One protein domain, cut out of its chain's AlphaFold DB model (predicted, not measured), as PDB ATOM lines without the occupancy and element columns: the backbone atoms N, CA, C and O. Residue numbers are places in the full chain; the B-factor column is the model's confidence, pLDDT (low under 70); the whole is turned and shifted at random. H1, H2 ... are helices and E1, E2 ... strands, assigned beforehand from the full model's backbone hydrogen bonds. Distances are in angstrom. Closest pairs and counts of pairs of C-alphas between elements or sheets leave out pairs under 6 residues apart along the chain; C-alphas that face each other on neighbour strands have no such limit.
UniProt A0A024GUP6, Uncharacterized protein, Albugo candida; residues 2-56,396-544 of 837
ATOM      1  N   GLU A   2      89.758 179.980 119.150       80.12
ATOM      2  CA  GLU A   2      90.953 180.188 118.312       80.12
ATOM      3  C   GLU A   2      92.166 179.467 118.912       80.12
ATOM      4  O   GLU A   2      92.684 179.883 119.950       80.12
ATOM      5  N   ILE A   3      92.646 178.401 118.261       82.31
ATOM      6  CA  ILE A   3      93.842 177.668 118.701       82.31
ATOM      7  C   ILE A   3      95.097 178.282 118.087       82.31
ATOM      8  O   ILE A   3      95.343 178.184 116.883       82.31
ATOM      9  N   ASN A   4      95.972 178.822 118.931       84.81
ATOM     10  CA  ASN A   4      97.323 179.180 118.522       84.81
ATOM     11  C   ASN A   4      98.245 177.947 118.519       84.81
ATOM     12  O   ASN A   4      98.749 177.537 119.564       84.81
ATOM     13  N   ARG A   5      98.494 177.369 117.336       81.88
ATOM     14  CA  ARG A   5      99.357 176.180 117.176       81.88
ATOM     15  C   ARG A   5     100.812 176.410 117.603       81.88
ATOM     16  O   ARG A   5     101.483 175.448 117.937       81.88
ATOM     17  N   LYS A   6     101.301 177.658 117.647       83.88
ATOM     18  CA  LYS A   6     102.684 177.964 118.074       83.88
ATOM     19  C   LYS A   6     102.936 177.697 119.557       83.88
ATOM     20  O   LYS A   6     104.085 177.582 119.959       83.88
ATOM     21  N   LEU A   7     101.873 177.661 120.359       82.62
ATOM     22  CA  LEU A   7     101.948 177.380 121.791       82.62
ATOM     23  C   LEU A   7     101.916 175.875 122.090       82.62
ATOM     24  O   LEU A   7     102.184 175.473 123.217       82.62
ATOM     25  N   ILE A   8     101.594 175.054 121.087       83.31
ATOM     26  CA  ILE A   8     101.504 173.603 121.210       83.31
ATOM     27  C   ILE A   8     102.804 172.999 120.685       83.31
ATOM     28  O   ILE A   8     103.226 173.270 119.563       83.31
ATOM     29  N   ASP A   9     103.432 172.163 121.506       81.12
ATOM     30  CA  ASP A   9     104.624 171.411 121.125       81.12
ATOM     31  C   ASP A   9     104.214 170.216 120.252       81.12
ATOM     32  O   ASP A   9     103.706 169.215 120.755       81.12
ATOM     33  N   SER A  10     104.388 170.337 118.934       78.88
ATOM     34  CA  SER A  10     104.018 169.289 117.973       78.88
ATOM     35  C   SER A  10     104.876 168.027 118.082       78.88
ATOM     36  O   SER A  10     104.467 166.976 117.599       78.88
ATOM     37  N   GLU A  11     106.055 168.127 118.694       80.38
ATOM     38  CA  GLU A  11     107.009 167.026 118.869       80.38
ATOM     39  C   GLU A  11     107.036 166.527 120.322       80.38
ATOM     40  O   GLU A  11     107.981 165.860 120.741       80.38
ATOM     41  N   PHE A  12     105.997 166.838 121.107       80.69
ATOM     42  CA  PHE A  12     105.882 166.429 122.502       80.69
ATOM     43  C   PHE A  12     106.094 164.914 122.678       80.69
ATOM     44  O   PHE A  12     105.294 164.107 122.212       80.69
ATOM     45  N   ASN A  13     107.149 164.526 123.396       74.75
ATOM     46  CA  ASN A  13     107.557 163.128 123.557       74.75
ATOM     47  C   ASN A  13     107.085 162.505 124.879       74.75
ATOM     48  O   ASN A  13     106.942 161.287 124.963       74.75
ATOM     49  N   GLY A  14     106.850 163.303 125.926       74.06
ATOM     50  CA  GLY A  14     106.395 162.773 127.212       74.06
ATOM     51  C   GLY A  14     106.586 163.720 128.392       74.06
ATOM     52  O   GLY A  14     106.929 164.892 128.239       74.06
ATOM     53  N   TYR A  15     106.361 163.206 129.599       76.56
ATOM     54  CA  TYR A  15     106.574 163.952 130.834       76.56
ATOM     55  C   TYR A  15     107.277 163.106 131.897       76.56
ATOM     56  O   TYR A  15     107.248 161.877 131.857       76.56
ATOM     57  N   VAL A  16     107.922 163.786 132.839       76.38
ATOM     58  CA  VAL A  16     108.663 163.202 133.957       76.38
ATOM     59  C   VAL A  16     108.198 163.858 135.246       76.38
ATOM     60  O   VAL A  16     108.154 165.084 135.354       76.38
ATOM     61  N   LEU A  17     107.879 163.031 136.235       74.19
ATOM     62  CA  LEU A  17     107.563 163.483 137.581       74.19
ATOM     63  C   LEU A  17     108.858 163.684 138.368       74.19
ATOM     64  O   LEU A  17     109.729 162.816 138.395       74.19
ATOM     65  N   SER A  18     108.967 164.823 139.037       74.12
ATOM     66  CA  SER A  18     110.066 165.131 139.940       74.12
ATOM     67  C   SER A  18     109.521 165.375 141.327       74.12
ATOM     68  O   SER A  18     108.689 166.263 141.518       74.12
ATOM     69  N   ALA A  19     110.048 164.637 142.302       70.31
ATOM     70  CA  ALA A  19     109.930 165.048 143.690       70.31
ATOM     71  C   ALA A  19     110.577 166.426 143.822       70.31
ATOM     72  O   ALA A  19     111.678 166.668 143.307       70.31
ATOM     73  N   ASP A  20     109.842 167.351 144.417       63.09
ATOM     74  CA  ASP A  20     110.300 168.714 144.533       63.09
ATOM     75  C   ASP A  20     111.176 168.894 145.780       63.09
ATOM     76  O   ASP A  20     110.883 168.360 146.847       63.09
ATOM     77  N   THR A  21     112.286 169.618 145.627       58.25
ATOM     78  CA  THR A  21     113.285 169.832 146.690       58.25
ATOM     79  C   THR A  21     113.152 171.202 147.362       58.25
ATOM     80  O   THR A  21     113.947 171.523 148.245       58.25
ATOM     81  N   ALA A  22     112.162 172.015 146.969       63.66
ATOM     82  CA  ALA A  22     111.966 173.347 147.524       63.66
ATOM     83  C   ALA A  22     111.539 173.285 148.995       63.66
ATOM     84  O   ALA A  22     110.774 172.411 149.408       63.66
ATOM     85  N   GLN A  23     111.994 174.262 149.782       66.88
ATOM     86  CA  GLN A  23     111.595 174.376 151.180       66.88
ATOM     87  C   GLN A  23     110.104 174.715 151.284       66.88
ATOM     88  O   GLN A  23     109.630 175.712 150.741       66.88
ATOM     89  N   ILE A  24     109.370 173.869 152.005       76.62
ATOM     90  CA  ILE A  24     107.983 174.109 152.394       76.62
ATOM     91  C   ILE A  24     108.003 174.623 153.829       76.62
ATOM     92  O   ILE A  24     108.514 173.958 154.732       76.62
ATOM     93  N   THR A  25     107.434 175.802 154.038       79.88
ATOM     94  CA  THR A  25     107.264 176.380 155.373       79.88
ATOM     95  C   THR A  25     105.892 176.021 155.909       79.88
ATOM     96  O   THR A  25     104.927 175.956 155.151       79.88
ATOM     97  N   GLN A  26     105.809 175.721 157.203       83.50
ATOM     98  CA  GLN A  26     104.578 175.269 157.843       83.50
ATOM     99  C   GLN A  26     104.235 176.163 159.027       83.50
ATOM    100  O   GLN A  26     105.104 176.484 159.837       83.50
ATOM    101  N   PHE A  27     102.956 176.496 159.147       83.94
ATOM    102  CA  PHE A  27     102.422 177.341 160.206       83.94
ATOM    103  C   PHE A  27     101.271 176.625 160.904       83.94
ATOM    104  O   PHE A  27     100.435 176.013 160.225       83.94
ATOM    105  N   PRO A  28     101.208 176.668 162.244       84.06
ATOM    106  CA  PRO A  28     100.064 176.143 162.972       84.06
ATOM    107  C   PRO A  28      98.818 176.995 162.693       84.06
ATOM    108  O   PRO A  28      98.897 178.220 162.588       84.06
ATOM    109  N   LEU A  29      97.660 176.345 162.591       84.38
ATOM    110  CA  LEU A  29      96.372 177.035 162.600       84.38
ATOM    111  C   LEU A  29      95.935 177.301 164.042       84.38
ATOM    112  O   LEU A  29      95.990 176.403 164.880       84.38
ATOM    113  N   GLU A  30      95.445 178.510 164.321       75.19
ATOM    114  CA  GLU A  30      94.762 178.789 165.594       75.19
ATOM    115  C   GLU A  30      93.429 178.033 165.676       75.19
ATOM    116  O   GLU A  30      93.029 177.541 166.728       75.19
ATOM    117  N   SER A  31      92.747 177.920 164.533       80.75
ATOM    118  CA  SER A  31      91.493 177.188 164.365       80.75
ATOM    119  C   SER A  31      91.399 176.619 162.949       80.75
ATOM    120  O   SER A  31      91.699 177.301 161.964       80.75
ATOM    121  N   GLY A  32      90.997 175.349 162.852       81.56
ATOM    122  CA  GLY A  32      90.877 174.648 161.574       81.56
ATOM    123  C   GLY A  32      89.784 175.238 160.669       81.56
ATOM    124  O   GLY A  32      88.815 175.820 161.182       81.56
ATOM    125  N   PRO A  33      89.911 175.084 159.337       85.00
ATOM    126  CA  PRO A  33      88.902 175.529 158.383       85.00
ATOM    127  C   PRO A  33      87.568 174.815 158.592       85.00
ATOM    128  O   PRO A  33      87.516 173.684 159.084       85.00
ATOM    129  N   LEU A  34      86.494 175.497 158.200       84.12
ATOM    130  CA  LEU A  34      85.135 174.991 158.268       84.12
ATOM    131  C   LEU A  34      84.996 173.726 157.418       84.12
ATOM    132  O   LEU A  34      85.184 173.752 156.205       84.12
ATOM    133  N   SER A  35      84.641 172.611 158.056       77.00
ATOM    134  CA  SER A  35      84.517 171.343 157.334       77.00
ATOM    135  C   SER A  35      83.342 171.367 156.339       77.00
ATOM    136  O   SER A  35      82.231 171.782 156.722       77.00
ATOM    137  N   PRO A  36      83.553 170.901 155.090       74.25
ATOM    138  CA  PRO A  36      82.498 170.791 154.095       74.25
ATOM    139  C   PRO A  36      81.431 169.762 154.462       74.25
ATOM    140  O   PRO A  36      81.714 168.686 154.989       74.25
ATOM    141  N   LEU A  37      80.175 170.111 154.190       72.12
ATOM    142  CA  LEU A  37      79.021 169.237 154.369       72.12
ATOM    143  C   LEU A  37      79.002 168.145 153.291       72.12
ATOM    144  O   LEU A  37      79.487 168.348 152.182       72.12
ATOM    145  N   GLN A  38      78.397 167.001 153.625       61.53
ATOM    146  CA  GLN A  38      78.060 165.923 152.680       61.53
ATOM    147  C   GLN A  38      79.250 165.341 151.888       61.53
ATOM    148  O   GLN A  38      79.093 164.880 150.763       61.53
ATOM    149  N   CYS A  39      80.444 165.288 152.482       59.84
ATOM    150  CA  CYS A  39      81.609 164.655 151.858       59.84
ATOM    151  C   CYS A  39      81.529 163.117 151.886       59.84
ATOM    152  O   CYS A  39      82.241 162.463 152.644       59.84
ATOM    153  N   ASN A  40      80.692 162.525 151.031       57.28
ATOM    154  CA  ASN A  40      80.633 161.072 150.844       57.28
ATOM    155  C   ASN A  40      81.707 160.601 149.844       57.28
ATOM    156  O   ASN A  40      82.022 161.339 148.907       57.28
ATOM    157  N   PRO A  41      82.291 159.400 150.011       54.56
ATOM    158  CA  PRO A  41      83.299 158.872 149.085       54.56
ATOM    159  C   PRO A  41      82.730 158.570 147.689       54.56
ATOM    160  O   PRO A  41      83.457 158.651 146.715       54.56
ATOM    161  N   THR A  42      81.426 158.305 147.578       55.62
ATOM    162  CA  THR A  42      80.720 157.970 146.325       55.62
ATOM    163  C   THR A  42      80.199 159.192 145.559       55.62
ATOM    164  O   THR A  42      79.258 159.077 144.779       55.62
ATOM    165  N   MET A  43      80.694 160.387 145.875       60.62
ATOM    166  CA  MET A  43      80.158 161.639 145.343       60.62
ATOM    167  C   MET A  43      80.779 161.972 143.985       60.62
ATOM    168  O   MET A  43      81.990 161.821 143.819       60.62
ATOM    169  N   ARG A  44      79.970 162.463 143.037       57.22
ATOM    170  CA  ARG A  44      80.456 162.789 141.686       57.22
ATOM    171  C   ARG A  44      81.446 163.951 141.726       57.22
ATOM    172  O   ARG A  44      81.358 164.826 142.586       57.22
ATOM    173  N   ARG A  45      82.343 164.027 140.737       58.53
ATOM    174  CA  ARG A  45      83.321 165.127 140.615       58.53
ATOM    175  C   ARG A  45      82.670 166.514 140.646       58.53
ATOM    176  O   ARG A  45      83.129 167.369 141.387       58.53
ATOM    177  N   ALA A  46      81.589 166.725 139.897       55.19
ATOM    178  CA  ALA A  46      80.903 168.019 139.857       55.19
ATOM    179  C   ALA A  46      80.319 168.425 141.225       55.19
ATOM    180  O   ALA A  46      80.339 169.596 141.591       55.19
ATOM    181  N   GLU A  47      79.834 167.453 142.003       60.06
ATOM    182  CA  GLU A  47      79.341 167.668 143.369       60.06
ATOM    183  C   GLU A  47      80.503 167.944 144.335       60.06
ATOM    184  O   GLU A  47      80.387 168.780 145.225       60.06
ATOM    185  N   TRP A  48      81.653 167.301 144.134       66.00
ATOM    186  CA  TRP A  48      82.868 167.594 144.890       66.00
ATOM    187  C   TRP A  48      83.403 168.999 144.617       66.00
ATOM    188  O   TRP A  48      83.617 169.754 145.563       66.00
ATOM    189  N   ASP A  49      83.552 169.375 143.347       61.19
ATOM    190  CA  ASP A  49      84.043 170.692 142.937       61.19
ATOM    191  C   ASP A  49      83.117 171.802 143.491       61.19
ATOM    192  O   ASP A  49      83.592 172.784 144.068       61.19
ATOM    193  N   ALA A  50      81.796 171.587 143.450       59.50
ATOM    194  CA  ALA A  50      80.778 172.453 144.053       59.50
ATOM    195  C   ALA A  50      80.919 172.639 145.575       59.50
ATOM    196  O   ALA A  50      80.651 173.708 146.122       59.50
ATOM    197  N   ILE A  51      81.300 171.584 146.286       63.38
ATOM    198  CA  ILE A  51      81.377 171.577 147.749       63.38
ATOM    199  C   ILE A  51      82.700 172.172 148.236       63.38
ATOM    200  O   ILE A  51      82.760 172.783 149.305       63.38
ATOM    201  N   VAL A  52      83.755 172.009 147.443       59.91
ATOM    202  CA  VAL A  52      85.125 172.334 147.821       59.91
ATOM    203  C   VAL A  52      85.517 173.764 147.462       59.91
ATOM    204  O   VAL A  52      86.053 174.475 148.314       59.91
ATOM    205  N   HIS A  53      85.218 174.225 146.243       59.94
ATOM    206  CA  HIS A  53      85.651 175.549 145.776       59.94
ATOM    207  C   HIS A  53      84.992 176.716 146.515       59.94
ATOM    208  O   HIS A  53      85.515 177.829 146.521       59.94
ATOM    209  N   HIS A  54      83.859 176.464 147.160       58.88
ATOM    210  CA  HIS A  54      83.084 177.501 147.817       58.88
ATOM    211  C   HIS A  54      83.374 177.630 149.315       58.88
ATOM    212  O   HIS A  54      83.037 178.651 149.904       58.88
ATOM    213  N   ASN A  55      84.040 176.649 149.927       56.66
ATOM    214  CA  ASN A  55      84.073 176.529 151.385       56.66
ATOM    215  C   ASN A  55      85.418 176.892 152.022       56.66
ATOM    216  O   ASN A  55      85.475 177.154 153.223       56.66
ATOM    217  N   CYS A  56      86.519 176.889 151.266       63.50
ATOM    218  CA  CYS A  56      87.851 176.976 151.857       63.50
ATOM    219  C   CYS A  56      88.851 177.702 150.945       63.50
ATOM    220  O   CYS A  56      89.163 177.244 149.854       63.50
ATOM    221  N   LEU A 396      87.784 172.018 132.669       75.81
ATOM    222  CA  LEU A 396      88.439 171.466 133.855       75.81
ATOM    223  C   LEU A 396      88.353 172.395 135.058       75.81
ATOM    224  O   LEU A 396      88.050 171.913 136.146       75.81
ATOM    225  N   ALA A 397      88.650 173.682 134.878       75.19
ATOM    226  CA  ALA A 397      88.557 174.677 135.937       75.19
ATOM    227  C   ALA A 397      88.583 176.101 135.388       75.19
ATOM    228  O   ALA A 397      89.055 176.371 134.277       75.19
ATOM    229  N   GLN A 398      88.136 177.018 136.238       78.56
ATOM    230  CA  GLN A 398      88.317 178.446 136.061       78.56
ATOM    231  C   GLN A 398      89.638 178.910 136.681       78.56
ATOM    232  O   GLN A 398      90.047 178.435 137.742       78.56
ATOM    233  N   GLY A 399      90.318 179.839 136.016       74.38
ATOM    234  CA  GLY A 399      91.445 180.561 136.587       74.38
ATOM    235  C   GLY A 399      90.993 181.692 137.507       74.38
ATOM    236  O   GLY A 399      89.815 181.835 137.826       74.38
ATOM    237  N   HIS A 400      91.946 182.522 137.914       70.75
ATOM    238  CA  HIS A 400      91.662 183.775 138.604       70.75
ATOM    239  C   HIS A 400      91.964 184.927 137.657       70.75
ATOM    240  O   HIS A 400      92.958 184.895 136.933       70.75
ATOM    241  N   SER A 401      91.109 185.945 137.653       62.44
ATOM    242  CA  SER A 401      91.452 187.173 136.957       62.44
ATOM    243  C   SER A 401      92.524 187.908 137.761       62.44
ATOM    244  O   SER A 401      92.275 188.330 138.889       62.44
ATOM    245  N   GLY A 402      93.724 188.056 137.194       56.16
ATOM    246  CA  GLY A 402      94.817 188.823 137.806       56.16
ATOM    247  C   GLY A 402      94.542 190.331 137.927       56.16
ATOM    248  O   GLY A 402      95.346 191.049 138.528       56.16
ATOM    249  N   GLU A 403      93.424 190.802 137.362       63.16
ATOM    250  CA  GLU A 403      92.944 192.185 137.380       63.16
ATOM    251  C   GLU A 403      91.442 192.233 137.722       63.16
ATOM    252  O   GLU A 403      90.682 191.352 137.306       63.16
ATOM    253  N   PRO A 404      90.973 193.256 138.456       63.62
ATOM    254  CA  PRO A 404      89.549 193.406 138.731       63.62
ATOM    255  C   PRO A 404      88.759 193.648 137.437       63.62
ATOM    256  O   PRO A 404      89.240 194.325 136.530       63.62
ATOM    257  N   ASN A 405      87.533 193.120 137.366       64.75
ATOM    258  CA  ASN A 405      86.592 193.278 136.242       64.75
ATOM    259  C   ASN A 405      87.020 192.671 134.893       64.75
ATOM    260  O   ASN A 405      86.403 192.977 133.876       64.75
ATOM    261  N   ARG A 406      88.034 191.803 134.868       77.88
ATOM    262  CA  ARG A 406      88.365 190.975 133.702       77.88
ATOM    263  C   ARG A 406      87.861 189.552 133.925       77.88
ATOM    264  O   ARG A 406      87.847 189.060 135.052       77.88
ATOM    265  N   LEU A 407      87.417 188.899 132.855       84.56
ATOM    266  CA  LEU A 407      86.950 187.520 132.937       84.56
ATOM    267  C   LEU A 407      88.105 186.566 133.257       84.56
ATOM    268  O   LEU A 407      89.209 186.687 132.722       84.56
ATOM    269  N   ALA A 408      87.828 185.585 134.110       84.56
ATOM    270  CA  ALA A 408      88.798 184.560 134.453       84.56
ATOM    271  C   ALA A 408      89.096 183.643 133.246       84.56
ATOM    272  O   ALA A 408      88.177 183.245 132.523       84.56
ATOM    273  N   PRO A 409      90.367 183.262 133.018       88.00
ATOM    274  CA  PRO A 409      90.711 182.338 131.947       88.00
ATOM    275  C   PRO A 409      90.121 180.948 132.216       88.00
ATOM    276  O   PRO A 409      89.996 180.512 133.358       88.00
ATOM    277  N   LEU A 410      89.774 180.235 131.151       87.62
ATOM    278  CA  LEU A 410      89.121 178.930 131.176       87.62
ATOM    279  C   LEU A 410      90.130 177.845 130.789       87.62
ATOM    280  O   LEU A 410      90.743 177.925 129.722       87.62
ATOM    281  N   LEU A 411      90.297 176.818 131.622       85.25
ATOM    282  CA  LEU A 411      91.176 175.686 131.331       85.25
ATOM    283  C   LEU A 411      90.374 174.521 130.750       85.25
ATOM    284  O   LEU A 411      89.479 173.978 131.399       85.25
ATOM    285  N   PHE A 412      90.750 174.110 129.545       83.94
ATOM    286  CA  PHE A 412      90.146 173.001 128.824       83.94
ATOM    287  C   PHE A 412      91.135 171.861 128.636       83.94
ATOM    288  O   PHE A 412      92.295 172.082 128.308       83.94
ATOM    289  N   GLN A 413      90.681 170.624 128.768       80.81
ATOM    290  CA  GLN A 413      91.404 169.467 128.268       80.81
ATOM    291  C   GLN A 413      91.195 169.359 126.761       80.81
ATOM    292  O   GLN A 413      90.054 169.341 126.303       80.81
ATOM    293  N   ASN A 414      92.282 169.229 126.007       78.56
ATOM    294  CA  ASN A 414      92.243 168.822 124.610       78.56
ATOM    295  C   ASN A 414      93.320 167.753 124.387       78.56
ATOM    296  O   ASN A 414      94.527 168.026 124.421       78.56
ATOM    297  N   GLY A 415      92.869 166.507 124.232       74.00
ATOM    298  CA  GLY A 415      93.739 165.341 124.159       74.00
ATOM    299  C   GLY A 415      94.654 165.231 125.383       74.00
ATOM    300  O   GLY A 415      94.202 165.060 126.515       74.00
ATOM    301  N   LEU A 416      95.963 165.327 125.143       73.31
ATOM    302  CA  LEU A 416      97.006 165.170 126.163       73.31
ATOM    303  C   LEU A 416      97.359 166.479 126.876       73.31
ATOM    304  O   LEU A 416      98.110 166.468 127.854       73.31
ATOM    305  N   HIS A 417      96.852 167.605 126.386       79.69
ATOM    306  CA  HIS A 417      97.244 168.934 126.824       79.69
ATOM    307  C   HIS A 417      96.081 169.657 127.506       79.69
ATOM    308  O   HIS A 417      94.910 169.419 127.219       79.69
ATOM    309  N   GLY A 418      96.425 170.559 128.416       83.75
ATOM    310  CA  GLY A 418      95.506 171.524 129.001       83.75
ATOM    311  C   GLY A 418      95.659 172.827 128.236       83.75
ATOM    312  O   GLY A 418      96.747 173.386 128.202       83.75
ATOM    313  N   ILE A 419      94.613 173.300 127.581       86.50
ATOM    314  CA  ILE A 419      94.616 174.536 126.808       86.50
ATOM    315  C   ILE A 419      93.890 175.603 127.615       86.50
ATOM    316  O   ILE A 419      92.732 175.435 127.990       86.50
ATOM    317  N   VAL A 420      94.574 176.712 127.867       88.62
ATOM    318  CA  VAL A 420      94.021 177.859 128.579       88.62
ATOM    319  C   VAL A 420      93.490 178.857 127.564       88.62
ATOM    320  O   VAL A 420      94.240 179.348 126.716       88.62
ATOM    321  N   TYR A 421      92.209 179.184 127.677       89.31
ATOM    322  CA  TYR A 421      91.547 180.191 126.866       89.31
ATOM    323  C   TYR A 421      91.220 181.429 127.688       89.31
ATOM    324  O   TYR A 421      90.625 181.338 128.754       89.31
ATOM    325  N   GLU A 422      91.548 182.598 127.158       88.81
ATOM    326  CA  GLU A 422      91.029 183.860 127.663       88.81
ATOM    327  C   GLU A 422      89.684 184.162 126.980       88.81
ATOM    328  O   GLU A 422      89.646 184.278 125.745       88.81
ATOM    329  N   PRO A 423      88.582 184.270 127.741       88.62
ATOM    330  CA  PRO A 423      87.319 184.746 127.205       88.62
ATOM    331  C   PRO A 423      87.352 186.261 126.988       88.62
ATOM    332  O   PRO A 423      87.778 187.028 127.845       88.62
ATOM    333  N   ASN A 424      86.896 186.686 125.816       86.12
ATOM    334  CA  ASN A 424      86.798 188.081 125.415       86.12
ATOM    335  C   ASN A 424      85.392 188.341 124.867       86.12
ATOM    336  O   ASN A 424      84.959 187.668 123.924       86.12
ATOM    337  N   ILE A 425      84.687 189.303 125.463       81.81
ATOM    338  CA  ILE A 425      83.366 189.731 125.012       81.81
ATOM    339  C   ILE A 425      83.551 190.894 124.037       81.81
ATOM    340  O   ILE A 425      83.853 192.019 124.422       81.81
ATOM    341  N   ASN A 426      83.344 190.635 122.746       74.56
ATOM    342  CA  ASN A 426      83.447 191.666 121.714       74.56
ATOM    343  C   ASN A 426      82.098 191.830 121.006       74.56
ATOM    344  O   ASN A 426      81.622 190.898 120.357       74.56
ATOM    345  N   ILE A 427      81.475 193.008 121.134       71.44
ATOM    346  CA  ILE A 427      80.155 193.327 120.548       71.44
ATOM    347  C   ILE A 427      79.104 192.254 120.926       71.44
ATOM    348  O   ILE A 427      78.375 191.747 120.076       71.44
ATOM    349  N   GLY A 428      79.076 191.830 122.195       66.69
ATOM    350  CA  GLY A 428      78.126 190.823 122.686       66.69
ATOM    351  C   GLY A 428      78.368 189.393 122.188       66.69
ATOM    352  O   GLY A 428      77.519 188.536 122.397       66.69
ATOM    353  N   ARG A 429      79.503 189.098 121.539       79.56
ATOM    354  CA  ARG A 429      79.905 187.733 121.162       79.56
ATOM    355  C   ARG A 429      81.041 187.232 122.038       79.56
ATOM    356  O   ARG A 429      81.962 187.982 122.356       79.56
ATOM    357  N   ILE A 430      81.001 185.941 122.356       85.00
ATOM    358  CA  ILE A 430      82.026 185.262 123.151       85.00
ATOM    359  C   ILE A 430      83.132 184.784 122.205       85.00
ATOM    360  O   ILE A 430      82.908 183.917 121.359       85.00
ATOM    361  N   GLN A 431      84.339 185.324 122.354       87.00
ATOM    362  CA  GLN A 431      85.537 184.839 121.668       87.00
ATOM    363  C   GLN A 431      86.514 184.247 122.681       87.00
ATOM    364  O   GLN A 431      86.861 184.885 123.665       87.00
ATOM    365  N   LEU A 432      86.978 183.025 122.422       89.12
ATOM    366  CA  LEU A 432      87.957 182.336 123.262       89.12
ATOM    367  C   LEU A 432      89.317 182.331 122.559       89.12
ATOM    368  O   LEU A 432      89.454 181.682 121.515       89.12
ATOM    369  N   LYS A 433      90.303 183.035 123.128       89.38
ATOM    370  CA  LYS A 433      91.678 183.134 122.606       89.38
ATOM    371  C   LYS A 433      92.624 182.220 123.372       89.38
ATOM    372  O   LYS A 433      92.706 182.308 124.591       89.38
ATOM    373  N   HIS A 434      93.349 181.353 122.671       89.69
ATOM    374  CA  HIS A 434      94.336 180.466 123.290       89.69
ATOM    375  C   HIS A 434      95.529 181.269 123.846       89.69
ATOM    376  O   HIS A 434      96.278 181.878 123.079       89.69
ATOM    377  N   LEU A 435      95.699 181.241 125.171       87.00
ATOM    378  CA  LEU A 435      96.725 181.977 125.911       87.00
ATOM    379  C   LEU A 435      97.969 181.122 126.203       87.00
ATOM    380  O   LEU A 435      99.080 181.530 125.877       87.00
ATOM    381  N   HIS A 436      97.782 179.932 126.787       87.31
ATOM    382  CA  HIS A 436      98.863 179.024 127.188       87.31
ATOM    383  C   HIS A 436      98.465 177.551 127.014       87.31
ATOM    384  O   HIS A 436      97.294 177.196 127.143       87.31
ATOM    385  N   THR A 437      99.453 176.685 126.774       87.38
ATOM    386  CA  THR A 437      99.287 175.225 126.768       87.38
ATOM    387  C   THR A 437     100.058 174.611 127.932       87.38
ATOM    388  O   THR A 437     101.256 174.834 128.081       87.38
ATOM    389  N   LEU A 438      99.381 173.788 128.725       84.88
ATOM    390  CA  LEU A 438      99.957 172.914 129.733       84.88
ATOM    391  C   LEU A 438     100.174 171.513 129.154       84.88
ATOM    392  O   LEU A 438      99.215 170.761 128.934       84.88
ATOM    393  N   PRO A 439     101.423 171.120 128.891       79.38
ATOM    394  CA  PRO A 439     101.707 169.829 128.298       79.38
ATOM    395  C   PRO A 439     101.508 168.672 129.288       79.38
ATOM    396  O   PRO A 439     101.778 168.812 130.480       79.38
ATOM    397  N   ALA A 440     101.041 167.521 128.787       73.25
ATOM    398  CA  ALA A 440     100.686 166.338 129.585       73.25
ATOM    399  C   ALA A 440      99.659 166.575 130.709       73.25
ATOM    400  O   ALA A 440      99.489 165.724 131.580       73.25
ATOM    401  N   PHE A 441      98.920 167.685 130.669       74.69
ATOM    402  CA  PHE A 441      97.845 167.947 131.622       74.69
ATOM    403  C   PHE A 441      96.646 166.996 131.465       74.69
ATOM    404  O   PHE A 441      95.851 166.843 132.383       74.69
ATOM    405  N   GLY A 442      96.510 166.334 130.313       59.12
ATOM    406  CA  GLY A 442      95.510 165.282 130.104       59.12
ATOM    407  C   GLY A 442      95.936 163.903 130.627       59.12
ATOM    408  O   GLY A 442      95.102 163.015 130.736       59.12
ATOM    409  N   TYR A 443      97.220 163.707 130.957       60.22
ATOM    410  CA  TYR A 443      97.782 162.413 131.381       60.22
ATOM    411  C   TYR A 443      97.799 162.194 132.895       60.22
ATOM    412  O   TYR A 443      98.352 161.204 133.373       60.22
ATOM    413  N   VAL A 444      97.258 163.140 133.654       53.06
ATOM    414  CA  VAL A 444      97.591 163.310 135.063       53.06
ATOM    415  C   VAL A 444      97.233 162.078 135.889       53.06
ATOM    416  O   VAL A 444      96.070 161.761 136.116       53.06
ATOM    417  N   GLN A 445      98.291 161.433 136.383       46.53
ATOM    418  CA  GLN A 445      98.287 160.321 137.329       46.53
ATOM    419  C   GLN A 445      98.042 160.777 138.785       46.53
ATOM    420  O   GLN A 445      98.136 159.965 139.701       46.53
ATOM    421  N   ALA A 446      97.744 162.063 139.028       49.09
ATOM    422  CA  ALA A 446      97.179 162.504 140.304       49.09
ATOM    423  C   ALA A 446      95.808 161.841 140.422       49.09
ATOM    424  O   ALA A 446      94.931 162.187 139.635       49.09
ATOM    425  N   SER A 447      95.697 160.841 141.297       47.19
ATOM    426  CA  SER A 447      94.557 159.948 141.533       47.19
ATOM    427  C   SER A 447      93.475 159.960 140.443       47.19
ATOM    428  O   SER A 447      92.546 160.764 140.476       47.19
ATOM    429  N   LYS A 448      93.542 159.053 139.459       47.28
ATOM    430  CA  LYS A 448      92.363 158.757 138.614       47.28
ATOM    431  C   LYS A 448      91.142 158.309 139.446       47.28
ATOM    432  O   LYS A 448      90.034 158.373 138.932       47.28
ATOM    433  N   GLN A 449      91.384 157.973 140.713       43.88
ATOM    434  CA  GLN A 449      90.461 157.396 141.674       43.88
ATOM    435  C   GLN A 449      89.785 158.435 142.595       43.88
ATOM    436  O   GLN A 449      88.828 158.075 143.267       43.88
ATOM    437  N   ASP A 450      90.200 159.720 142.625       49.75
ATOM    438  CA  ASP A 450      89.718 160.659 143.657       49.75
ATOM    439  C   ASP A 450      89.495 162.125 143.247       49.75
ATOM    440  O   ASP A 450      90.095 162.693 142.334       49.75
ATOM    441  N   LYS A 451      88.641 162.739 144.063       61.94
ATOM    442  CA  LYS A 451      88.474 164.146 144.448       61.94
ATOM    443  C   LYS A 451      89.748 165.014 144.394       61.94
ATOM    444  O   LYS A 451      90.729 164.739 145.089       61.94
ATOM    445  N   LYS A 452      89.718 166.113 143.625       69.88
ATOM    446  CA  LYS A 452      90.877 167.003 143.395       69.88
ATOM    447  C   LYS A 452      90.533 168.470 143.599       69.88
ATOM    448  O   LYS A 452      89.405 168.883 143.384       69.88
ATOM    449  N   PHE A 453      91.544 169.249 143.956       72.44
ATOM    450  CA  PHE A 453      91.530 170.704 143.883       72.44
ATOM    451  C   PHE A 453      92.294 171.111 142.634       72.44
ATOM    452  O   PHE A 453      93.481 170.802 142.520       72.44
ATOM    453  N   LEU A 454      91.644 171.804 141.706       77.00
ATOM    454  CA  LEU A 454      92.309 172.320 140.517       77.00
ATOM    455  C   LEU A 454      92.339 173.841 140.555       77.00
ATOM    456  O   LEU A 454      91.301 174.491 140.623       77.00
ATOM    457  N   ILE A 455      93.546 174.400 140.517       75.50
ATOM    458  CA  ILE A 455      93.760 175.842 140.599       75.50
ATOM    459  C   ILE A 455      94.761 176.275 139.554       75.50
ATOM    460  O   ILE A 455      95.735 175.578 139.265       75.50
ATOM    461  N   TYR A 456      94.512 177.454 139.004       77.19
ATOM    462  CA  TYR A 456      95.384 178.094 138.044       77.19
ATOM    463  C   TYR A 456      95.913 179.417 138.581       77.19
ATOM    464  O   TYR A 456      95.215 180.114 139.320       77.19
ATOM    465  N   ASP A 457      97.151 179.734 138.217       76.94
ATOM    466  CA  ASP A 457      97.799 180.995 138.567       76.94
ATOM    467  C   ASP A 457      97.120 182.218 137.919       76.94
ATOM    468  O   ASP A 457      96.504 182.102 136.857       76.94
ATOM    469  N   ASP A 458      97.295 183.401 138.519       69.38
ATOM    470  CA  ASP A 458      96.689 184.673 138.074       69.38
ATOM    471  C   ASP A 458      97.092 185.052 136.649       69.38
ATOM    472  O   ASP A 458      96.306 185.617 135.890       69.38
ATOM    473  N   PHE A 459      98.339 184.748 136.284       70.81
ATOM    474  CA  PHE A 459      98.891 185.035 134.959       70.81
ATOM    475  C   PHE A 459      98.775 183.863 134.011       70.81
ATOM    476  O   PHE A 459      99.350 183.878 132.925       70.81
ATOM    477  N   ALA A 460      98.052 182.835 134.432       72.88
ATOM    478  CA  ALA A 460      97.821 181.677 133.628       72.88
ATOM    479  C   ALA A 460      99.106 180.926 133.198       72.88
ATOM    480  O   ALA A 460      99.134 180.287 132.144       72.88
ATOM    481  N   LYS A 461     100.167 180.964 134.022       78.31
ATOM    482  CA  LYS A 461     101.481 180.361 133.712       78.31
ATOM    483  C   LYS A 461     101.717 178.976 134.305       78.31
ATOM    484  O   LYS A 461     102.601 178.253 133.842       78.31
ATOM    485  N   PHE A 462     100.988 178.603 135.349       82.31
ATOM    486  CA  PHE A 462     101.068 177.268 135.930       82.31
ATOM    487  C   PHE A 462      99.723 176.830 136.517       82.31
ATOM    488  O   PHE A 462      98.952 177.658 137.000       82.31
ATOM    489  N   ALA A 463      99.458 175.520 136.477       83.19
ATOM    490  CA  ALA A 463      98.339 174.876 137.163       83.19
ATOM    491  C   ALA A 463      98.838 174.070 138.346       83.19
ATOM    492  O   ALA A 463      99.958 173.556 138.350       83.19
ATOM    493  N   MET A 464      97.950 173.885 139.308       83.50
ATOM    494  CA  MET A 464      98.148 173.012 140.445       83.50
ATOM    495  C   MET A 464      96.970 172.058 140.559       83.50
ATOM    496  O   MET A 464      95.818 172.487 140.540       83.50
ATOM    497  N   ILE A 465      97.270 170.772 140.696       80.62
ATOM    498  CA  ILE A 465      96.294 169.736 141.020       80.62
ATOM    499  C   ILE A 465      96.638 169.218 142.409       80.62
ATOM    500  O   ILE A 465      97.635 168.520 142.577       80.62
ATOM    501  N   GLY A 466      95.837 169.584 143.401       75.94
ATOM    502  CA  GLY A 466      95.903 169.034 144.747       75.94
ATOM    503  C   GLY A 466      95.086 167.754 144.841       75.94
ATOM    504  O   GLY A 466      93.875 167.773 144.637       75.94
ATOM    505  N   GLU A 467      95.740 166.647 145.155       75.44
ATOM    506  CA  GLU A 467      95.087 165.433 145.629       75.44
ATOM    507  C   GLU A 467      94.564 165.673 147.050       75.44
ATOM    508  O   GLU A 467      95.227 166.337 147.851       75.44
ATOM    509  N   TYR A 468      93.386 165.130 147.370       69.88
ATOM    510  CA  TYR A 468      92.743 165.343 148.668       69.88
ATOM    511  C   TYR A 468      93.627 164.960 149.864       69.88
ATOM    512  O   TYR A 468      93.515 165.556 150.934       69.88
ATOM    513  N   GLU A 469      94.512 163.975 149.703       66.38
ATOM    514  CA  GLU A 469      95.208 163.389 150.844       66.38
ATOM    515  C   GLU A 469      96.619 163.923 151.101       66.38
ATOM    516  O   GLU A 469      96.950 164.142 152.263       66.38
ATOM    517  N   ARG A 470      97.500 164.024 150.086       71.44
ATOM    518  CA  ARG A 470      98.956 164.143 150.365       71.44
ATOM    519  C   ARG A 470      99.794 164.962 149.392       71.44
ATOM    520  O   ARG A 470     100.917 165.328 149.741       71.44
ATOM    521  N   ARG A 471      99.338 165.175 148.156       78.69
ATOM    522  CA  ARG A 471     100.216 165.667 147.082       78.69
ATOM    523  C   ARG A 471      99.585 166.801 146.300       78.69
ATOM    524  O   ARG A 471      98.403 166.762 145.988       78.69
ATOM    525  N   VAL A 472     100.390 167.791 145.934       80.75
ATOM    526  CA  VAL A 472     100.038 168.801 144.932       80.75
ATOM    527  C   VAL A 472     100.979 168.659 143.747       80.75
ATOM    528  O   VAL A 472     102.197 168.711 143.894       80.75
ATOM    529  N   PHE A 473     100.418 168.495 142.559       81.25
ATOM    530  CA  PHE A 473     101.142 168.417 141.299       81.25
ATOM    531  C   PHE A 473     101.145 169.794 140.644       81.25
ATOM    532  O   PHE A 473     100.079 170.369 140.436       81.25
ATOM    533  N   VAL A 474     102.318 170.317 140.301       83.56
ATOM    534  CA  VAL A 474     102.478 171.640 139.685       83.56
ATOM    535  C   VAL A 474     102.918 171.495 138.230       83.56
ATOM    536  O   VAL A 474     103.971 170.924 137.937       83.56
ATOM    537  N   TYR A 475     102.116 172.055 137.325       82.12
ATOM    538  CA  TYR A 475     102.306 172.042 135.876       82.12
ATOM    539  C   TYR A 475     102.682 173.436 135.413       82.12
ATOM    540  O   TYR A 475     101.923 174.371 135.639       82.12
ATOM    541  N   SER A 476     103.814 173.588 134.737       82.00
ATOM    542  CA  SER A 476     104.225 174.872 134.168       82.00
ATOM    543  C   SER A 476     103.902 174.931 132.676       82.00
ATOM    544  O   SER A 476     104.112 173.953 131.958       82.00
ATOM    545  N   ALA A 477     103.399 176.078 132.218       81.56
ATOM    546  CA  ALA A 477     103.195 176.363 130.801       81.56
ATOM    547  C   ALA A 477     104.518 176.656 130.080       81.56
ATOM    548  O   ALA A 477     104.672 176.302 128.914       81.56
ATOM    549  N   ASP A 478     105.474 177.273 130.780       80.75
ATOM    550  CA  ASP A 478     106.730 177.741 130.198       80.75
ATOM    551  C   ASP A 478     107.835 176.674 130.317       80.75
ATOM    552  O   ASP A 478     108.332 176.410 131.424       80.75
ATOM    553  N   PRO A 479     108.273 176.071 129.197       76.44
ATOM    554  CA  PRO A 479     109.333 175.078 129.222       76.44
ATOM    555  C   PRO A 479     110.715 175.699 129.441       76.44
ATOM    556  O   PRO A 479     111.022 176.810 129.012       76.44
ATOM    557  N   THR A 480     111.592 174.940 130.086       77.44
ATOM    558  CA  THR A 480     113.026 175.232 130.180       77.44
ATOM    559  C   THR A 480     113.755 174.852 128.889       77.44
ATOM    560  O   THR A 480     113.314 173.982 128.143       77.44
ATOM    561  N   GLU A 481     114.934 175.434 128.642       78.25
ATOM    562  CA  GLU A 481     115.731 175.134 127.438       78.25
ATOM    563  C   GLU A 481     116.039 173.639 127.254       78.25
ATOM    564  O   GLU A 481     116.137 173.158 126.125       78.25
ATOM    565  N   LYS A 482     116.197 172.894 128.357       79.81
ATOM    566  CA  LYS A 482     116.419 171.441 128.322       79.81
ATOM    567  C   LYS A 482     115.166 170.699 127.857       79.81
ATOM    568  O   LYS A 482     115.273 169.818 127.012       79.81
ATOM    569  N   GLU A 483     114.000 171.091 128.363       80.62
ATOM    570  CA  GLU A 483     112.708 170.503 127.994       80.62
ATOM    571  C   GLU A 483     112.310 170.851 126.559       80.62
ATOM    572  O   GLU A 483     111.694 170.033 125.884       80.62
ATOM    573  N   CYS A 484     112.677 172.038 126.064       80.06
ATOM    574  CA  CYS A 484     112.490 172.397 124.656       80.06
ATOM    575  C   CYS A 484     113.303 171.502 123.715       80.06
ATOM    576  O   CYS A 484     112.856 171.238 122.611       80.06
ATOM    577  N   LYS A 485     114.494 171.045 124.131       82.62
ATOM    578  CA  LYS A 485     115.358 170.181 123.306       82.62
ATOM    579  C   LYS A 485     114.971 168.707 123.371       82.62
ATOM    580  O   LYS A 485     115.158 167.991 122.396       82.62
ATOM    581  N   SER A 486     114.512 168.230 124.527       83.56
ATOM    582  CA  SER A 486     114.108 166.830 124.703       83.56
ATOM    583  C   SER A 486     112.655 166.568 124.297       83.56
ATOM    584  O   SER A 486     112.284 165.413 124.089       83.56
ATOM    585  N   HIS A 487     111.831 167.620 124.230       81.69
ATOM    586  CA  HIS A 487     110.368 167.550 124.154       81.69
ATOM    587  C   HIS A 487     109.739 166.718 125.286       81.69
ATOM    588  O   HIS A 487     108.620 166.219 125.169       81.69
ATOM    589  N   ILE A 488     110.459 166.566 126.402       79.69
ATOM    590  CA  ILE A 488     109.994 165.903 127.620       79.69
ATOM    591  C   ILE A 488     109.797 166.979 128.684       79.69
ATOM    592  O   ILE A 488     110.693 167.790 128.913       79.69
ATOM    593  N   ARG A 489     108.628 167.003 129.328       79.12
ATOM    594  CA  ARG A 489     108.251 168.038 130.305       79.12
ATOM    595  C   ARG A 489     108.381 167.545 131.737       79.12
ATOM    596  O   ARG A 489     107.910 166.462 132.060       79.12
ATOM    597  N   LYS A 490     108.979 168.346 132.611       77.44
ATOM    598  CA  LYS A 490     109.123 168.044 134.031       77.44
ATOM    599  C   LYS A 490     107.945 168.627 134.809       77.44
ATOM    600  O   LYS A 490     107.597 169.794 134.651       77.44
ATOM    601  N   GLN A 491     107.338 167.811 135.660       77.56
ATOM    602  CA  GLN A 491     106.244 168.204 136.546       77.56
ATOM    603  C   GLN A 491     106.677 167.995 137.992       77.56
ATOM    604  O   GLN A 491     107.242 166.952 138.332       77.56
ATOM    605  N   ASN A 492     106.422 168.986 138.843       79.38
ATOM    606  CA  ASN A 492     106.886 168.960 140.225       79.38
ATOM    607  C   ASN A 492     105.786 168.437 141.149       79.38
ATOM    608  O   ASN A 492     104.634 168.859 141.051       79.38
ATOM    609  N   ILE A 493     106.161 167.546 142.063       79.56
ATOM    610  CA  ILE A 493     105.280 167.005 143.094       79.56
ATOM    611  C   ILE A 493     105.659 167.623 144.433       79.56
ATOM    612  O   ILE A 493     106.800 167.508 144.882       79.56
ATOM    613  N   ILE A 494     104.677 168.250 145.067       80.69
ATOM    614  CA  ILE A 494     104.750 168.793 146.416       80.69
ATOM    615  C   ILE A 494     104.069 167.792 147.339       80.69
ATOM    616  O   ILE A 494     102.852 167.634 147.279       80.69
ATOM    617  N   GLU A 495     104.832 167.125 148.193       79.88
ATOM    618  CA  GLU A 495     104.260 166.302 149.256       79.88
ATOM    619  C   GLU A 495     104.099 167.158 150.513       79.88
ATOM    620  O   GLU A 495     105.060 167.758 150.998       79.88
ATOM    621  N   PHE A 496     102.875 167.244 151.023       75.31
ATOM    622  CA  PHE A 496     102.584 167.839 152.324       75.31
ATOM    623  C   PHE A 496     102.252 166.721 153.322       75.31
ATOM    624  O   PHE A 496     102.116 165.558 152.941       75.31
ATOM    625  N   GLY A 497     102.231 167.035 154.622       69.25
ATOM    626  CA  GLY A 497     102.031 166.042 155.688       69.25
ATOM    627  C   GLY A 497     100.737 165.213 155.540       69.25
ATOM    628  O   GLY A 497      99.947 165.447 154.635       69.25
ATOM    629  N   PRO A 498     100.452 164.267 156.454       72.56
ATOM    630  CA  PRO A 498      99.333 163.315 156.339       72.56
ATOM    631  C   PRO A 498      97.929 163.937 156.525       72.56
ATOM    632  O   PRO A 498      96.982 163.226 156.854       72.56
ATOM    633  N   HIS A 499      97.796 165.254 156.386       74.25
ATOM    634  CA  HIS A 499      96.577 166.001 156.673       74.25
ATOM    635  C   HIS A 499      95.773 166.221 155.397       74.25
ATOM    636  O   HIS A 499      96.342 166.507 154.352       74.25
ATOM    637  N   GLN A 500      94.447 166.155 155.502       77.31
ATOM    638  CA  GLN A 500      93.559 166.342 154.357       77.31
ATOM    639  C   GLN A 500      93.613 167.782 153.839       77.31
ATOM    640  O   GLN A 500      93.594 168.748 154.615       77.31
ATOM    641  N   LEU A 501      93.663 167.910 152.515       79.62
ATOM    642  CA  LEU A 501      93.626 169.182 151.817       79.62
ATOM    643  C   LEU A 501      92.244 169.811 151.992       79.62
ATOM    644  O   LEU A 501      91.229 169.233 151.612       79.62
ATOM    645  N   SER A 502      92.214 170.995 152.592       79.12
ATOM    646  CA  SER A 502      90.989 171.777 152.771       79.12
ATOM    647  C   SER A 502      90.904 172.912 151.757       79.12
ATOM    648  O   SER A 502      89.818 173.226 151.298       79.12
ATOM    649  N   GLY A 503      92.035 173.501 151.369       82.81
ATOM    650  CA  GLY A 503      92.102 174.550 150.358       82.81
ATOM    651  C   GLY A 503      93.482 174.621 149.720       82.81
ATOM    652  O   GLY A 503      94.494 174.285 150.331       82.81
ATOM    653  N   LEU A 504      93.531 175.086 148.485       84.44
ATOM    654  CA  LEU A 504      94.755 175.358 147.739       84.44
ATOM    655  C   LEU A 504      94.580 176.760 147.150       84.44
ATOM    656  O   LEU A 504      93.449 177.134 146.878       84.44
ATOM    657  N   GLN A 505      95.632 177.566 147.003       85.94
ATOM    658  CA  GLN A 505      95.561 178.852 146.292       85.94
ATOM    659  C   GLN A 505      96.969 179.394 145.995       85.94
ATOM    660  O   GLN A 505      97.921 179.070 146.705       85.94
ATOM    661  N   SER A 506      97.127 180.255 144.984       82.50
ATOM    662  CA  SER A 506      98.348 181.063 144.814       82.50
ATOM    663  C   SER A 506      98.229 182.427 145.509       82.50
ATOM    664  O   SER A 506      97.186 183.083 145.443       82.50
ATOM    665  N   ILE A 507      99.308 182.882 146.147       76.12
ATOM    666  CA  ILE A 507      99.462 184.233 146.702       76.12
ATOM    667  C   ILE A 507     100.400 185.028 145.795       76.12
ATOM    668  O   ILE A 507     101.616 184.800 145.775       76.12
ATOM    669  N   GLY A 508      99.815 185.971 145.054       69.50
ATOM    670  CA  GLY A 508     100.496 186.753 144.024       69.50
ATOM    671  C   GLY A 508     101.366 185.891 143.104       69.50
ATOM    672  O   GLY A 508     101.032 184.747 142.809       69.50
ATOM    673  N   ASN A 509     102.526 186.425 142.715       64.75
ATOM    674  CA  ASN A 509     103.516 185.704 141.898       64.75
ATOM    675  C   ASN A 509     104.477 184.848 142.726       64.75
ATOM    676  O   ASN A 509     105.353 184.177 142.170       64.75
ATOM    677  N   ASN A 510     104.355 184.906 144.052       64.81
ATOM    678  CA  ASN A 510     105.478 184.630 144.931       64.81
ATOM    679  C   ASN A 510     105.325 183.318 145.698       64.81
ATOM    680  O   ASN A 510     106.330 182.642 145.914       64.81
ATOM    681  N   GLY A 511     104.098 182.912 146.045       76.75
ATOM    682  CA  GLY A 511     103.869 181.698 146.824       76.75
ATOM    683  C   GLY A 511     102.640 180.885 146.424       76.75
ATOM    684  O   GLY A 511     101.666 181.391 145.876       76.75
ATOM    685  N   ILE A 512     102.694 179.601 146.745       84.75
ATOM    686  CA  ILE A 512     101.610 178.629 146.754       84.75
ATOM    687  C   ILE A 512     101.257 178.391 148.218       84.75
ATOM    688  O   ILE A 512     102.147 178.122 149.028       84.75
ATOM    689  N   VAL A 513      99.972 178.476 148.543       87.06
ATOM    690  CA  VAL A 513      99.445 178.237 149.884       87.06
ATOM    691  C   VAL A 513      98.520 177.037 149.867       87.06
ATOM    692  O   VAL A 513      97.589 176.949 149.069       87.06
ATOM    693  N   ILE A 514      98.806 176.107 150.768       87.56
ATOM    694  CA  ILE A 514      98.088 174.855 150.953       87.56
ATOM    695  C   ILE A 514      97.501 174.901 152.360       87.56
ATOM    696  O   ILE A 514      98.229 174.914 153.355       87.56
ATOM    697  N   LEU A 515      96.178 174.950 152.443       87.31
ATOM    698  CA  LEU A 515      95.428 174.924 153.687       87.31
ATOM    699  C   LEU A 515      94.992 173.489 153.978       87.31
ATOM    700  O   LEU A 515      94.275 172.871 153.192       87.31
ATOM    701  N   THR A 516      95.405 172.968 155.126       86.31
ATOM    702  CA  THR A 516      94.965 171.661 155.631       86.31
ATOM    703  C   THR A 516      94.085 171.832 156.862       86.31
ATOM    704  O   THR A 516      93.918 172.943 157.364       86.31
ATOM    705  N   SER A 517      93.553 170.729 157.386       81.12
ATOM    706  CA  SER A 517      92.751 170.739 158.614       81.12
ATOM    707  C   SER A 517      93.492 171.293 159.844       81.12
ATOM    708  O   SER A 517      92.844 171.757 160.779       81.12
ATOM    709  N   GLU A 518      94.832 171.250 159.858       81.69
ATOM    710  CA  GLU A 518      95.652 171.583 161.038       81.69
ATOM    711  C   GLU A 518      96.746 172.632 160.789       81.69
ATOM    712  O   GLU A 518      97.200 173.286 161.731       81.69
ATOM    713  N   ARG A 519      97.213 172.781 159.545       86.75
ATOM    714  CA  ARG A 519      98.368 173.626 159.205       86.75
ATOM    715  C   ARG A 519      98.181 174.366 157.887       86.75
ATOM    716  O   ARG A 519      97.506 173.876 156.978       86.75
ATOM    717  N   ILE A 520      98.859 175.502 157.770       86.94
ATOM    718  CA  ILE A 520      99.070 176.208 156.505       86.94
ATOM    719  C   ILE A 520     100.480 175.875 156.032       86.94
ATOM    720  O   ILE A 520     101.440 176.090 156.771       86.94
ATOM    721  N   TYR A 521     100.612 175.367 154.812       85.81
ATOM    722  CA  TYR A 521     101.903 175.196 154.159       85.81
ATOM    723  C   TYR A 521     102.074 176.263 153.093       85.81
ATOM    724  O   TYR A 521     101.182 176.462 152.268       85.81
ATOM    725  N   VAL A 522     103.223 176.933 153.095       84.31
ATOM    726  CA  VAL A 522     103.560 177.950 152.101       84.31
ATOM    727  C   VAL A 522     104.878 177.632 151.440       84.31
ATOM    728  O   VAL A 522     105.864 177.257 152.080       84.31
ATOM    729  N   ARG A 523     104.866 177.770 150.121       81.75
ATOM    730  CA  ARG A 523     105.959 177.374 149.251       81.75
ATOM    731  C   ARG A 523     106.140 178.411 148.142       81.75
ATOM    732  O   ARG A 523     105.147 178.791 147.536       81.75
ATOM    733  N   PRO A 524     107.369 178.819 147.801       76.75
ATOM    734  CA  PRO A 524     107.648 179.627 146.616       76.75
ATOM    735  C   PRO A 524     107.049 179.065 145.313       76.75
ATOM    736  O   PRO A 524     107.017 177.845 145.099       76.75
ATOM    737  N   THR A 525     106.610 179.944 144.404       74.38
ATOM    738  CA  THR A 525     106.198 179.518 143.051       74.38
ATOM    739  C   THR A 525     107.384 178.925 142.278       74.38
ATOM    740  O   THR A 525     108.539 179.250 142.566       74.38
ATOM    741  N   PRO A 526     107.155 178.084 141.250       70.69
ATOM    742  CA  PRO A 526     108.242 177.525 140.441       70.69
ATOM    743  C   PRO A 526     109.161 178.582 139.815       70.69
ATOM    744  O   PRO A 526     110.356 178.344 139.656       70.69
ATOM    745  N   MET A 527     108.621 179.754 139.468       68.94
ATOM    746  CA  MET A 527     109.406 180.875 138.941       68.94
ATOM    747  C   MET A 527     110.362 181.441 139.996       68.94
ATOM    748  O   MET A 527     111.551 181.603 139.728       68.94
ATOM    749  N   VAL A 528     109.842 181.689 141.198       69.19
ATOM    750  CA  VAL A 528     110.608 182.185 142.344       69.19
ATOM    751  C   VAL A 528     111.658 181.159 142.759       69.19
ATOM    752  O   VAL A 528     112.820 181.517 142.918       69.19
ATOM    753  N   GLN A 529     111.317 179.871 142.800       70.44
ATOM    754  CA  GLN A 529     112.275 178.814 143.118       70.44
ATOM    755  C   GLN A 529     113.432 178.743 142.110       70.44
ATOM    756  O   GLN A 529     114.588 178.702 142.518       70.44
ATOM    757  N   LYS A 530     113.153 178.824 140.798       70.00
ATOM    758  CA  LYS A 530     114.205 178.871 139.762       70.00
ATOM    759  C   LYS A 530     115.173 180.040 139.979       70.00
ATOM    760  O   LYS A 530     116.370 179.905 139.725       70.00
ATOM    761  N   TRP A 531     114.667 181.187 140.429       66.12
ATOM    762  CA  TRP A 531     115.506 182.328 140.789       66.12
ATOM    763  C   TRP A 531     116.347 182.044 142.039       66.12
ATOM    764  O   TRP A 531     117.549 182.315 142.018       66.12
ATOM    765  N   ILE A 532     115.750 181.453 143.084       66.75
ATOM    766  CA  ILE A 532     116.442 181.082 144.332       66.75
ATOM    767  C   ILE A 532     117.609 180.156 143.999       66.75
ATOM    768  O   ILE A 532     118.750 180.452 144.347       66.75
ATOM    769  N   ASP A 533     117.352 179.098 143.234       66.88
ATOM    770  CA  ASP A 533     118.358 178.111 142.838       66.88
ATOM    771  C   ASP A 533     119.505 178.752 142.035       66.88
ATOM    772  O   ASP A 533     120.684 178.453 142.257       66.88
ATOM    773  N   ARG A 534     119.186 179.691 141.132       69.06
ATOM    774  CA  ARG A 534     120.189 180.460 140.379       69.06
ATOM    775  C   ARG A 534     121.058 181.305 141.309       69.06
ATOM    776  O   ARG A 534     122.276 181.329 141.146       69.06
ATOM    777  N   LYS A 535     120.458 181.966 142.300       64.25
ATOM    778  CA  LYS A 535     121.191 182.770 143.285       64.25
ATOM    779  C   LYS A 535     122.022 181.921 144.245       64.25
ATOM    780  O   LYS A 535     123.147 182.315 144.543       64.25
ATOM    781  N   HIS A 536     121.551 180.733 144.631       65.00
ATOM    782  CA  HIS A 536     122.350 179.728 145.347       65.00
ATOM    783  C   HIS A 536     123.611 179.330 144.582       65.00
ATOM    784  O   HIS A 536     124.686 179.267 145.180       65.00
ATOM    785  N   SER A 537     123.498 179.129 143.267       62.91
ATOM    786  CA  SER A 537     124.639 178.815 142.399       62.91
ATOM    787  C   SER A 537     125.632 179.984 142.266       62.91
ATOM    788  O   SER A 537     126.840 179.770 142.216       62.91
ATOM    789  N   GLU A 538     125.141 181.229 142.249       63.84
ATOM    790  CA  GLU A 538     125.965 182.435 142.076       63.84
ATOM    791  C   GLU A 538     126.667 182.911 143.373       63.84
ATOM    792  O   GLU A 538     127.785 183.422 143.293       63.84
ATOM    793  N   LEU A 539     126.043 182.782 144.558       52.78
ATOM    794  CA  LEU A 539     126.520 183.408 145.812       52.78
ATOM    795  C   LEU A 539     126.975 182.445 146.930       52.78
ATOM    796  O   LEU A 539     127.552 182.917 147.915       52.78
ATOM    797  N   GLY A 540     126.770 181.130 146.792       49.69
ATOM    798  CA  GLY A 540     127.043 180.152 147.853       49.69
ATOM    799  C   GLY A 540     126.003 180.174 148.987       49.69
ATOM    800  O   GLY A 540     125.337 181.180 149.230       49.69
ATOM    801  N   THR A 541     125.840 179.044 149.683       49.47
ATOM    802  CA  THR A 541     124.717 178.764 150.606       49.47
ATOM    803  C   THR A 541     124.584 179.731 151.785       49.47
ATOM    804  O   THR A 541     123.464 180.044 152.177       49.47
ATOM    805  N   ASP A 542     125.692 180.258 152.308       45.94
ATOM    806  CA  ASP A 542     125.704 180.987 153.589       45.94
ATOM    807  C   ASP A 542     125.336 182.477 153.478       45.94
ATOM    808  O   ASP A 542     125.181 183.157 154.490       45.94
ATOM    809  N   ARG A 543     125.189 183.019 152.261       43.78
ATOM    810  CA  ARG A 543     124.848 184.440 152.042       43.78
ATOM    811  C   ARG A 543     123.377 184.689 151.721       43.78
ATOM    812  O   ARG A 543     122.984 185.844 151.584       43.78
ATOM    813  N   LEU A 544     122.570 183.634 151.617       41.75
ATOM    814  CA  LEU A 544     121.193 183.721 151.120       41.75
ATOM    815  C   LEU A 544     120.144 183.900 152.208       41.75
ATOM    816  O   LEU A 544     119.090 184.449 151.918       41.75
TER     817      LEU A 544
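This is residues 2 to 56 and 396 to 544 of the 837 residues of an uncharacterized protein of Albugo candida (UniProt A0A024GUP6). Three strongly twisted sheets are stacked partly face to face: the five-strand sheet E1 E10 E9 E8 E7 lies between the sheet E2 E13 E12 E11, whose strands stand at 26 degrees to its own, and the sheet E3 E4 E5 E6, whose strands cross its own at 76 degrees. Three helices lie round the rim, and residues 537 to 542, of which 537 to 539 belong to H3, stick out. The printed part has 204 residues, with three named helices and thirteen named strands in the order E1 E2 H1 E3 E4 E5 E6 E7 E8 E9 H2 E10 E11 E12 E13 H3, a mixed class of helices and strands. The five-strand sheet is mixed and the other two are antiparallel. The whole is compact, with a radius of gyration of the C-alphas of 17.8 A and spans of 49 by 47 by 35 A.

Find C-alpha 14 at (106.395, 162.773, 127.212), where E1, residues 14 to 19, begins. Next come E2, residues 25 to 28, and H1, residues 45 to 52. After the cut, read E3, 396 to 398; E4, 410 to 414; E5, 417 to 426, 27.1 A long; and E6, 429 to 438, 26.4 A, which bends by 51 degrees at residue 435. Then come E7, 452 to 456; E8, 462 to 467; E9, 471 to 476; H2, 481 to 486; E10, 488 to 495, 22.4 A; E11, 501 to 507; E12, 511 to 516; and E13, 519 to 524. H3, 526 to 539, is 19.9 A long and ends at C-alpha 539 (126.520, 183.408, 145.812).

Look first at E1 and E10, parallel, with N 16 and O 489 2.8 A apart. E7 E8 E9 is a meander, each strand the antiparallel neighbour of the one before, as are E3 E4 E5 E6 and E11 E12 E13; look at N 455 and O 464, 3.0 A, for E7 and E8. In the hairpin E5 and E6, N 422 and O 433 are 2.8 A apart. The closest C-alphas of E7 and E11 are Ile 455 and Gln 505, 6.7 A; of E3 and E7, Ala 397 and Leu 454, 6.4 A. H1, H2 and H3 each only graze the five-strand sheet; in each, every O i to N i+4 pair is within hydrogen-bond range.

The C-alphas farthest apart are Ile 427 and Asp 542, 57.6 A. Residues 57 to 395 are not printed; C-alphas 56 and 396 are 18.8 A apart. The links E2 to H1, E3 to E4 and E6 to E7 are long. Mean pLDDT of the printed part is 73.9, with 63 residues under 70, among them 38 to 56 and 531 to 544.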